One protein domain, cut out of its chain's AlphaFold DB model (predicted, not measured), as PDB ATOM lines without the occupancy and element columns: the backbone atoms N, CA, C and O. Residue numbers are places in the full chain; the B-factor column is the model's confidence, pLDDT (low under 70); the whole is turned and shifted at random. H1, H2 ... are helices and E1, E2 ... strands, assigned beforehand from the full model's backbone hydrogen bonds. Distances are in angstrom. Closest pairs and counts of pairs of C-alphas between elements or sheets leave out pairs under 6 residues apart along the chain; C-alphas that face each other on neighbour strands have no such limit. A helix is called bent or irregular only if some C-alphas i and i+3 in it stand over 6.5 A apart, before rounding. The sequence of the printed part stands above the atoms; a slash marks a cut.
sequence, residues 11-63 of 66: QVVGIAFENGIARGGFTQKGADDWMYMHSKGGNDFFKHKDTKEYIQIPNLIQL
ATOM      1  N   GLN A  11     141.399 157.512 104.828       83.56
ATOM      2  CA  GLN A  11     140.868 156.511 103.906       83.56
ATOM      3  C   GLN A  11     141.832 155.332 103.689       83.56
ATOM      4  O   GLN A  11     141.399 154.183 103.713       83.56
ATOM      5  N   VAL A  12     143.131 155.590 103.497       84.88
ATOM      6  CA  VAL A  12     144.139 154.524 103.333       84.88
ATOM      7  C   VAL A  12     144.233 153.682 104.600       84.88
ATOM      8  O   VAL A  12     144.283 152.456 104.525       84.88
ATOM      9  N   VAL A  13     144.214 154.340 105.760       89.69
ATOM     10  CA  VAL A  13     144.238 153.663 107.059       89.69
ATOM     11  C   VAL A  13     142.994 152.787 107.226       89.69
ATOM     12  O   VAL A  13     143.130 151.608 107.538       89.69
ATOM     13  N   GLY A  14     141.801 153.326 106.955       91.19
ATOM     14  CA  GLY A  14     140.542 152.583 107.038       91.19
ATOM     15  C   GLY A  14     140.546 151.314 106.186       91.19
ATOM     16  O   GLY A  14     140.274 150.232 106.704       91.19
ATOM     17  N   ILE A  15     140.963 151.415 104.918       91.12
ATOM     18  CA  ILE A  15     141.028 150.250 104.020       91.12
ATOM     19  C   ILE A  15     142.035 149.206 104.526       91.12
ATOM     20  O   ILE A  15     141.776 148.005 104.448       91.12
ATOM     21  N   ALA A  16     143.173 149.636 105.079       92.25
ATOM     22  CA  ALA A  16     144.146 148.713 105.655       92.25
ATOM     23  C   ALA A  16     143.533 147.910 106.820       92.25
ATOM     24  O   ALA A  16     143.707 146.691 106.883       92.25
ATOM     25  N   PHE A  17     142.777 148.556 107.714       94.75
ATOM     26  CA  PHE A  17     142.088 147.864 108.811       94.75
ATOM     27  C   PHE A  17     140.997 146.909 108.316       94.75
ATOM     28  O   PHE A  17     140.933 145.774 108.789       94.75
ATOM     29  N   GLU A  18     140.186 147.318 107.338       93.88
ATOM     30  CA  GLU A  18     139.187 146.441 106.713       93.88
ATOM     31  C   GLU A  18     139.838 145.193 106.104       93.88
ATOM     32  O   GLU A  18     139.371 144.073 106.314       93.88
ATOM     33  N   ASN A  19     140.969 145.368 105.418       92.06
ATOM     34  CA  ASN A  19     141.747 144.270 104.857       92.06
ATOM     35  C   ASN A  19     142.345 143.359 105.949       92.06
ATOM     36  O   ASN A  19     142.270 142.134 105.843       92.06
ATOM     37  N   GLY A  20     142.884 143.934 107.028       93.38
ATOM     38  CA  GLY A  20     143.364 143.192 108.199       93.38
ATOM     39  C   GLY A  20     142.296 142.279 108.802       93.38
ATOM     40  O   GLY A  20     142.575 141.113 109.094       93.38
ATOM     41  N   ILE A  21     141.059 142.774 108.893       94.56
ATOM     42  CA  ILE A  21     139.901 142.005 109.365       94.56
ATOM     43  C   ILE A  21     139.510 140.927 108.350       94.56
ATOM     44  O   ILE A  21     139.375 139.758 108.715       94.56
ATOM     45  N   ALA A  22     139.368 141.287 107.072       92.19
ATOM     46  CA  ALA A  22     138.946 140.369 106.014       92.19
ATOM     47  C   ALA A  22     139.907 139.183 105.826       92.19
ATOM     48  O   ALA A  22     139.478 138.082 105.483       92.19
ATOM     49  N   ARG A  23     141.208 139.387 106.076       90.56
ATOM     50  CA  ARG A  23     142.237 138.338 105.985       90.56
ATOM     51  C   ARG A  23     142.470 137.582 107.293       90.56
ATOM     52  O   ARG A  23     143.326 136.702 107.325       90.56
ATOM     53  N   GLY A  24     141.734 137.910 108.354       91.75
ATOM     54  CA  GLY A  24     141.861 137.252 109.654       91.75
ATOM     55  C   GLY A  24     143.145 137.595 110.413       91.75
ATOM     56  O   GLY A  24     143.535 136.840 111.298       91.75
ATOM     57  N   GLY A  25     143.802 138.716 110.091       90.56
ATOM     58  CA  GLY A  25     144.954 139.210 110.853       90.56
ATOM     59  C   GLY A  25     144.573 139.633 112.272       90.56
ATOM     60  O   GLY A  25     145.329 139.425 113.216       90.56
ATOM     61  N   PHE A  26     143.370 140.183 112.424       94.38
ATOM     62  CA  PHE A  26     142.724 140.462 113.702       94.38
ATOM     63  C   PHE A  26     141.209 140.525 113.515       94.38
ATOM     64  O   PHE A  26     140.700 140.614 112.401       94.38
ATOM     65  N   THR A  27     140.462 140.461 114.616       94.69
ATOM     66  CA  THR A  27     139.003 140.619 114.573       94.69
ATOM     67  C   THR A  27     138.620 142.094 114.582       94.69
ATOM     68  O   THR A  27     139.396 142.932 115.032       94.69
ATOM     69  N   GLN A  28     137.389 142.419 114.182       92.75
ATOM     70  CA  GLN A  28     136.885 143.792 114.268       92.75
ATOM     71  C   GLN A  28     136.917 144.348 115.700       92.75
ATOM     72  O   GLN A  28     137.228 145.515 115.891       92.75
ATOM     73  N   LYS A  29     136.670 143.501 116.711       91.62
ATOM     74  CA  LYS A  29     136.797 143.888 118.126       91.62
ATOM     75  C   LYS A  29     138.248 144.118 118.555       91.62
ATOM     76  O   LYS A  29     138.480 144.909 119.453       91.62
ATOM     77  N   GLY A  30     139.195 143.407 117.945       91.19
ATOM     78  CA  GLY A  30     140.624 143.540 118.232       91.19
ATOM     79  C   GLY A  30     141.323 144.617 117.404       91.19
ATOM     80  O   GLY A  30     142.499 144.862 117.630       91.19
ATOM     81  N   ALA A  31     140.646 145.256 116.445       92.44
ATOM     82  CA  ALA A  31     141.250 146.266 115.576       92.44
ATOM     83  C   ALA A  31     141.804 147.464 116.369       92.44
ATOM     84  O   ALA A  31     142.873 147.965 116.035       92.44
ATOM     85  N   ASP A  32     141.144 147.845 117.467       94.38
ATOM     86  CA  ASP A  32     141.570 148.930 118.365       94.38
ATOM     87  C   ASP A  32     142.888 148.638 119.110       94.38
ATOM     88  O   ASP A  32     143.460 149.519 119.762       94.38
ATOM     89  N   ASP A  33     143.376 147.397 119.060       96.00
ATOM     90  CA  ASP A  33     144.667 147.006 119.625       96.00
ATOM     91  C   ASP A  33     145.822 147.191 118.634       96.00
ATOM     92  O   ASP A  33     146.991 147.195 119.032       96.00
ATOM     93  N   TRP A  34     145.509 147.415 117.357       95.56
ATOM     94  CA  TRP A  34     146.479 147.570 116.282       95.56
ATOM     95  C   TRP A  34     146.590 149.021 115.829       95.56
ATOM     96  O   TRP A  34     145.620 149.764 115.737       95.56
ATOM     97  N   MET A  35     147.811 149.422 115.499       95.12
ATOM     98  CA  MET A  35     148.124 150.720 114.919       95.12
ATOM     99  C   MET A  35     148.654 150.510 113.509       95.12
ATOM    100  O   MET A  35     149.604 149.746 113.310       95.12
ATOM    101  N   TYR A  36     148.072 151.210 112.537       93.44
ATOM    102  CA  TYR A  36     148.607 151.248 111.182       93.44
ATOM    103  C   TYR A  36     149.952 151.984 111.166       93.44
ATOM    104  O   TYR A  36     150.063 153.102 111.672       93.44
ATOM    105  N   MET A  37     150.968 151.357 110.572       93.56
ATOM    106  CA  MET A  37     152.314 151.923 110.482       93.56
ATOM    107  C   MET A  37     152.545 152.548 109.109       93.56
ATOM    108  O   MET A  37     152.778 153.748 108.991       93.56
ATOM    109  N   HIS A  38     152.508 151.716 108.070       90.69
ATOM    110  CA  HIS A  38     152.646 152.113 106.675       90.69
ATOM    111  C   HIS A  38     152.266 150.939 105.767       90.69
ATOM    112  O   HIS A  38     152.197 149.791 106.210       90.69
ATOM    113  N   SER A  39     152.127 151.216 104.473       88.44
ATOM    114  CA  SER A  39     152.037 150.193 103.430       88.44
ATOM    115  C   SER A  39     153.310 150.214 102.585       88.44
ATOM    116  O   SER A  39     153.851 151.280 102.286       88.44
ATOM    117  N   LYS A  40     153.842 149.046 102.221       86.56
ATOM    118  CA  LYS A  40     155.017 148.931 101.344       86.56
ATOM    119  C   LYS A  40     154.970 147.629 100.559       86.56
ATOM    120  O   LYS A  40     154.788 146.569 101.147       86.56
ATOM    121  N   GLY A  41     155.172 147.715  99.242       85.12
ATOM    122  CA  GLY A  41     155.273 146.543  98.366       85.12
ATOM    123  C   GLY A  41     154.088 145.584  98.506       85.12
ATOM    124  O   GLY A  41     154.310 144.397  98.714       85.12
ATOM    125  N   GLY A  42     152.861 146.112  98.507       87.12
ATOM    126  CA  GLY A  42     151.646 145.291  98.591       87.12
ATOM    127  C   GLY A  42     151.328 144.733  99.956       87.12
ATOM    128  O   GLY A  42     150.584 143.768 100.050       87.12
ATOM    129  N   ASN A  43     151.907 145.292 101.009       91.06
ATOM    130  CA  ASN A  43     151.672 144.835 102.365       91.06
ATOM    131  C   ASN A  43     151.363 146.019 103.270       91.06
ATOM    132  O   ASN A  43     152.025 147.055 103.173       91.06
ATOM    133  N   ASP A  44     150.392 145.830 104.151       93.19
ATOM    134  CA  ASP A  44     150.037 146.718 105.245       93.19
ATOM    135  C   ASP A  44     150.713 146.222 106.520       93.19
ATOM    136  O   ASP A  44     150.619 145.043 106.878       93.19
ATOM    137  N   PHE A  45     151.420 147.121 107.193       94.31
ATOM    138  CA  PHE A  45     152.148 146.815 108.415       94.31
ATOM    139  C   PHE A  45     151.414 147.414 109.604       94.31
ATOM    140  O   PHE A  45     151.134 148.618 109.630       94.31
ATOM    141  N   PHE A  46     151.160 146.577 110.605       96.31
ATOM    142  CA  PHE A  46     150.525 146.984 111.848       96.31
ATOM    143  C   PHE A  46     151.420 146.663 113.030       96.31
ATOM    144  O   PHE A  46     152.208 145.713 113.010       96.31
ATOM    145  N   LYS A  47     151.261 147.460 114.081       96.56
ATOM    146  CA  LYS A  47     151.918 147.258 115.363       96.56
ATOM    147  C   LYS A  47     150.869 147.176 116.458       96.56
ATOM    148  O   LYS A  47     150.039 148.074 116.569       96.56
ATOM    149  N   HIS A  48     150.942 146.149 117.289       96.00
ATOM    150  CA  HIS A  48     150.099 146.052 118.469       96.00
ATOM    151  C   HIS A  48     150.515 147.117 119.494       96.00
ATOM    152  O   HIS A  48     151.709 147.294 119.772       96.00
ATOM    153  N   LYS A  49     149.544 147.832 120.072       93.44
ATOM    154  CA  LYS A  49     149.798 148.951 120.994       93.44
ATOM    155  C   LYS A  49     150.499 148.512 122.286       93.44
ATOM    156  O   LYS A  49     151.470 149.151 122.687       93.44
ATOM    157  N   ASP A  50     150.079 147.382 122.861       94.62
ATOM    158  CA  ASP A  50     150.603 146.888 124.146       94.62
ATOM    159  C   ASP A  50     151.764 145.889 124.011       94.62
ATOM    160  O   ASP A  50     152.795 146.032 124.670       94.62
ATOM    161  N   THR A  51     151.633 144.881 123.143       92.81
ATOM    162  CA  THR A  51     152.583 143.752 123.081       92.81
ATOM    163  C   THR A  51     153.838 144.046 122.263       92.81
ATOM    164  O   THR A  51     154.797 143.279 122.307       92.81
ATOM    165  N   LYS A  52     153.869 145.167 121.527       87.25
ATOM    166  CA  LYS A  52     154.908 145.500 120.532       87.25
ATOM    167  C   LYS A  52     155.044 144.459 119.414       87.25
ATOM    168  O   LYS A  52     156.045 144.485 118.699       87.25
ATOM    169  N   GLU A  53     154.068 143.571 119.259       93.56
ATOM    170  CA  GLU A  53     154.021 142.636 118.142       93.56
ATOM    171  C   GLU A  53     153.785 143.381 116.830       93.56
ATOM    172  O   GLU A  53     153.164 144.447 116.791       93.56
ATOM    173  N   TYR A  54     154.300 142.801 115.750       95.31
ATOM    174  CA  TYR A  54     154.146 143.319 114.400       95.31
ATOM    175  C   TYR A  54     153.485 142.260 113.540       95.31
ATOM    176  O   TYR A  54     153.881 141.095 113.571       95.31
ATOM    177  N   ILE A  55     152.518 142.690 112.739       94.75
ATOM    178  CA  ILE A  55     151.898 141.844 111.726       94.75
ATOM    179  C   ILE A  55     151.985 142.519 110.368       94.75
ATOM    180  O   ILE A  55     151.991 143.747 110.242       94.75
ATOM    181  N   GLN A  56     152.050 141.673 109.352       95.00
ATOM    182  CA  GLN A  56     152.067 142.055 107.957       95.00
ATOM    183  C   GLN A  56     150.851 141.427 107.288       95.00
ATOM    184  O   GLN A  56     150.677 140.210 107.333       95.00
ATOM    185  N   ILE A  57     150.034 142.256 106.647       93.75
ATOM    186  CA  ILE A  57     148.832 141.827 105.939       93.75
ATOM    187  C   ILE A  57     148.997 142.160 104.453       93.75
ATOM    188  O   ILE A  57     149.207 143.325 104.123       93.75
ATOM    189  N   PRO A  58     148.890 141.187 103.530       90.69
ATOM    190  CA  PRO A  58     148.885 141.476 102.098       90.69
ATOM    191  C   PRO A  58     147.739 142.434 101.732       90.69
ATOM    192  O   PRO A  58     146.577 142.136 102.009       90.69
ATOM    193  N   ASN A  59     148.061 143.576 101.125       81.06
ATOM    194  CA  ASN A  59     147.120 144.620 100.733       81.06
ATOM    195  C   ASN A  59     146.373 144.231  99.446       81.06
ATOM    196  O   ASN A  59     146.990 144.003  98.405       81.06
ATOM    197  N   LEU A  60     145.038 144.186  99.512       68.31
ATOM    198  CA  LEU A  60     144.158 143.910  98.367       68.31
ATOM    199  C   LEU A  60     144.248 144.973  97.255       68.31
ATOM    200  O   LEU A  60     144.066 144.635  96.089       68.31
ATOM    201  N   ILE A  61     144.596 146.224  97.576       60.69
ATOM    202  CA  ILE A  61     144.721 147.329  96.608       60.69
ATOM    203  C   ILE A  61     145.841 147.062  95.586       60.69
ATOM    204  O   ILE A  61     145.789 147.591  94.483       60.69
ATOM    205  N   GLN A  62     146.824 146.198  95.879       52.06
ATOM    206  CA  GLN A  62     147.855 145.857  94.890       52.06
ATOM    207  C   GLN A  62     147.441 144.768  93.881       52.06
ATOM    208  O   GLN A  62     148.224 144.465  92.984       52.06
ATOM    209  N   LEU A  63     146.233 144.194  93.987       46.59
ATOM    210  CA  LEU A  63     145.721 143.240  92.992       46.59
ATOM    211  C   LEU A  63     144.971 143.899  91.832       46.59
ATOM    212  O   LEU A  63     144.727 143.236  90.827       46.59
TER     213      LEU A  63
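This is residues 11 to 63 of the 66 residues of an uncharacterized protein of marine metagenome (UniProt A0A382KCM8). Look for a small, twisted sheet of three strands with one helix, H1, laid across one face and the other face bare. Short H2 leads from H1 into the sheet at one end of the long axis, and short H3 is at the other end. The 53 printed residues run H1, H2, E1, E2, E3, H3, mixed in class; the antiparallel sheet, order E1 E2 E3, is a meander, each strand the antiparallel neighbour of the one before. It is compact, radius of gyration of the C-alphas 10.0 A, yet elongated, spanning 31 by 19 by 19 A.

Start with H1, residues 11 to 22, on the sheet of E1, residues 34 to 40, E2, residues 43 to 48, and E3, residues 54 to 58. Its height over the sheet is 9.2 A, and it runs across the strands, at 72 degrees to E1 on the local plane. Its closest C-alphas to E2 are Ala 16 and Asp 44, 6.2 A apart. With residues 17 to 21 alone it only just touches H2, residues 28 to 33, with 3 pairs of C-alphas within 8 A; the closest are Ile 21 and Gln 28, 6.0 A. H2 only grazes the sheet, with residues 30 to 33. In hairpin E1 and E2, find N 35 and O 47 at 2.8 A; in hairpin E2 and E3, N 44 and O 57 at 2.8 A. H3, residues 60 to 63, is close to H1 but not clearly touching: C-alphas Asn 19 and Leu 60 are 6.9 A apart. Every O i to N i+4 pair is within hydrogen-bond range in H1; H2 has 0 of 2, but 2 of 3 O i to N i+3 pairs, and H3 is too short for an i+4 pair.

Find C-alpha 11 at (140.868, 156.511, 103.906); from there H1 runs 16.4 A. H2 is only just irregular, C-alphas 29 and 32 being 6.9 A apart. E1 is 17.3 A long, E2 16.2 A and E3 13.5 A. H3 ends at C-alpha 63 (145.721, 143.240, 92.992).

The C-alphas farthest apart, Asp 50 and Leu 63, are 31.7 A apart. The printed part has no cut, and its links between elements are tight. Look for low confidence at residues 60 to 63, under pLDDT 70.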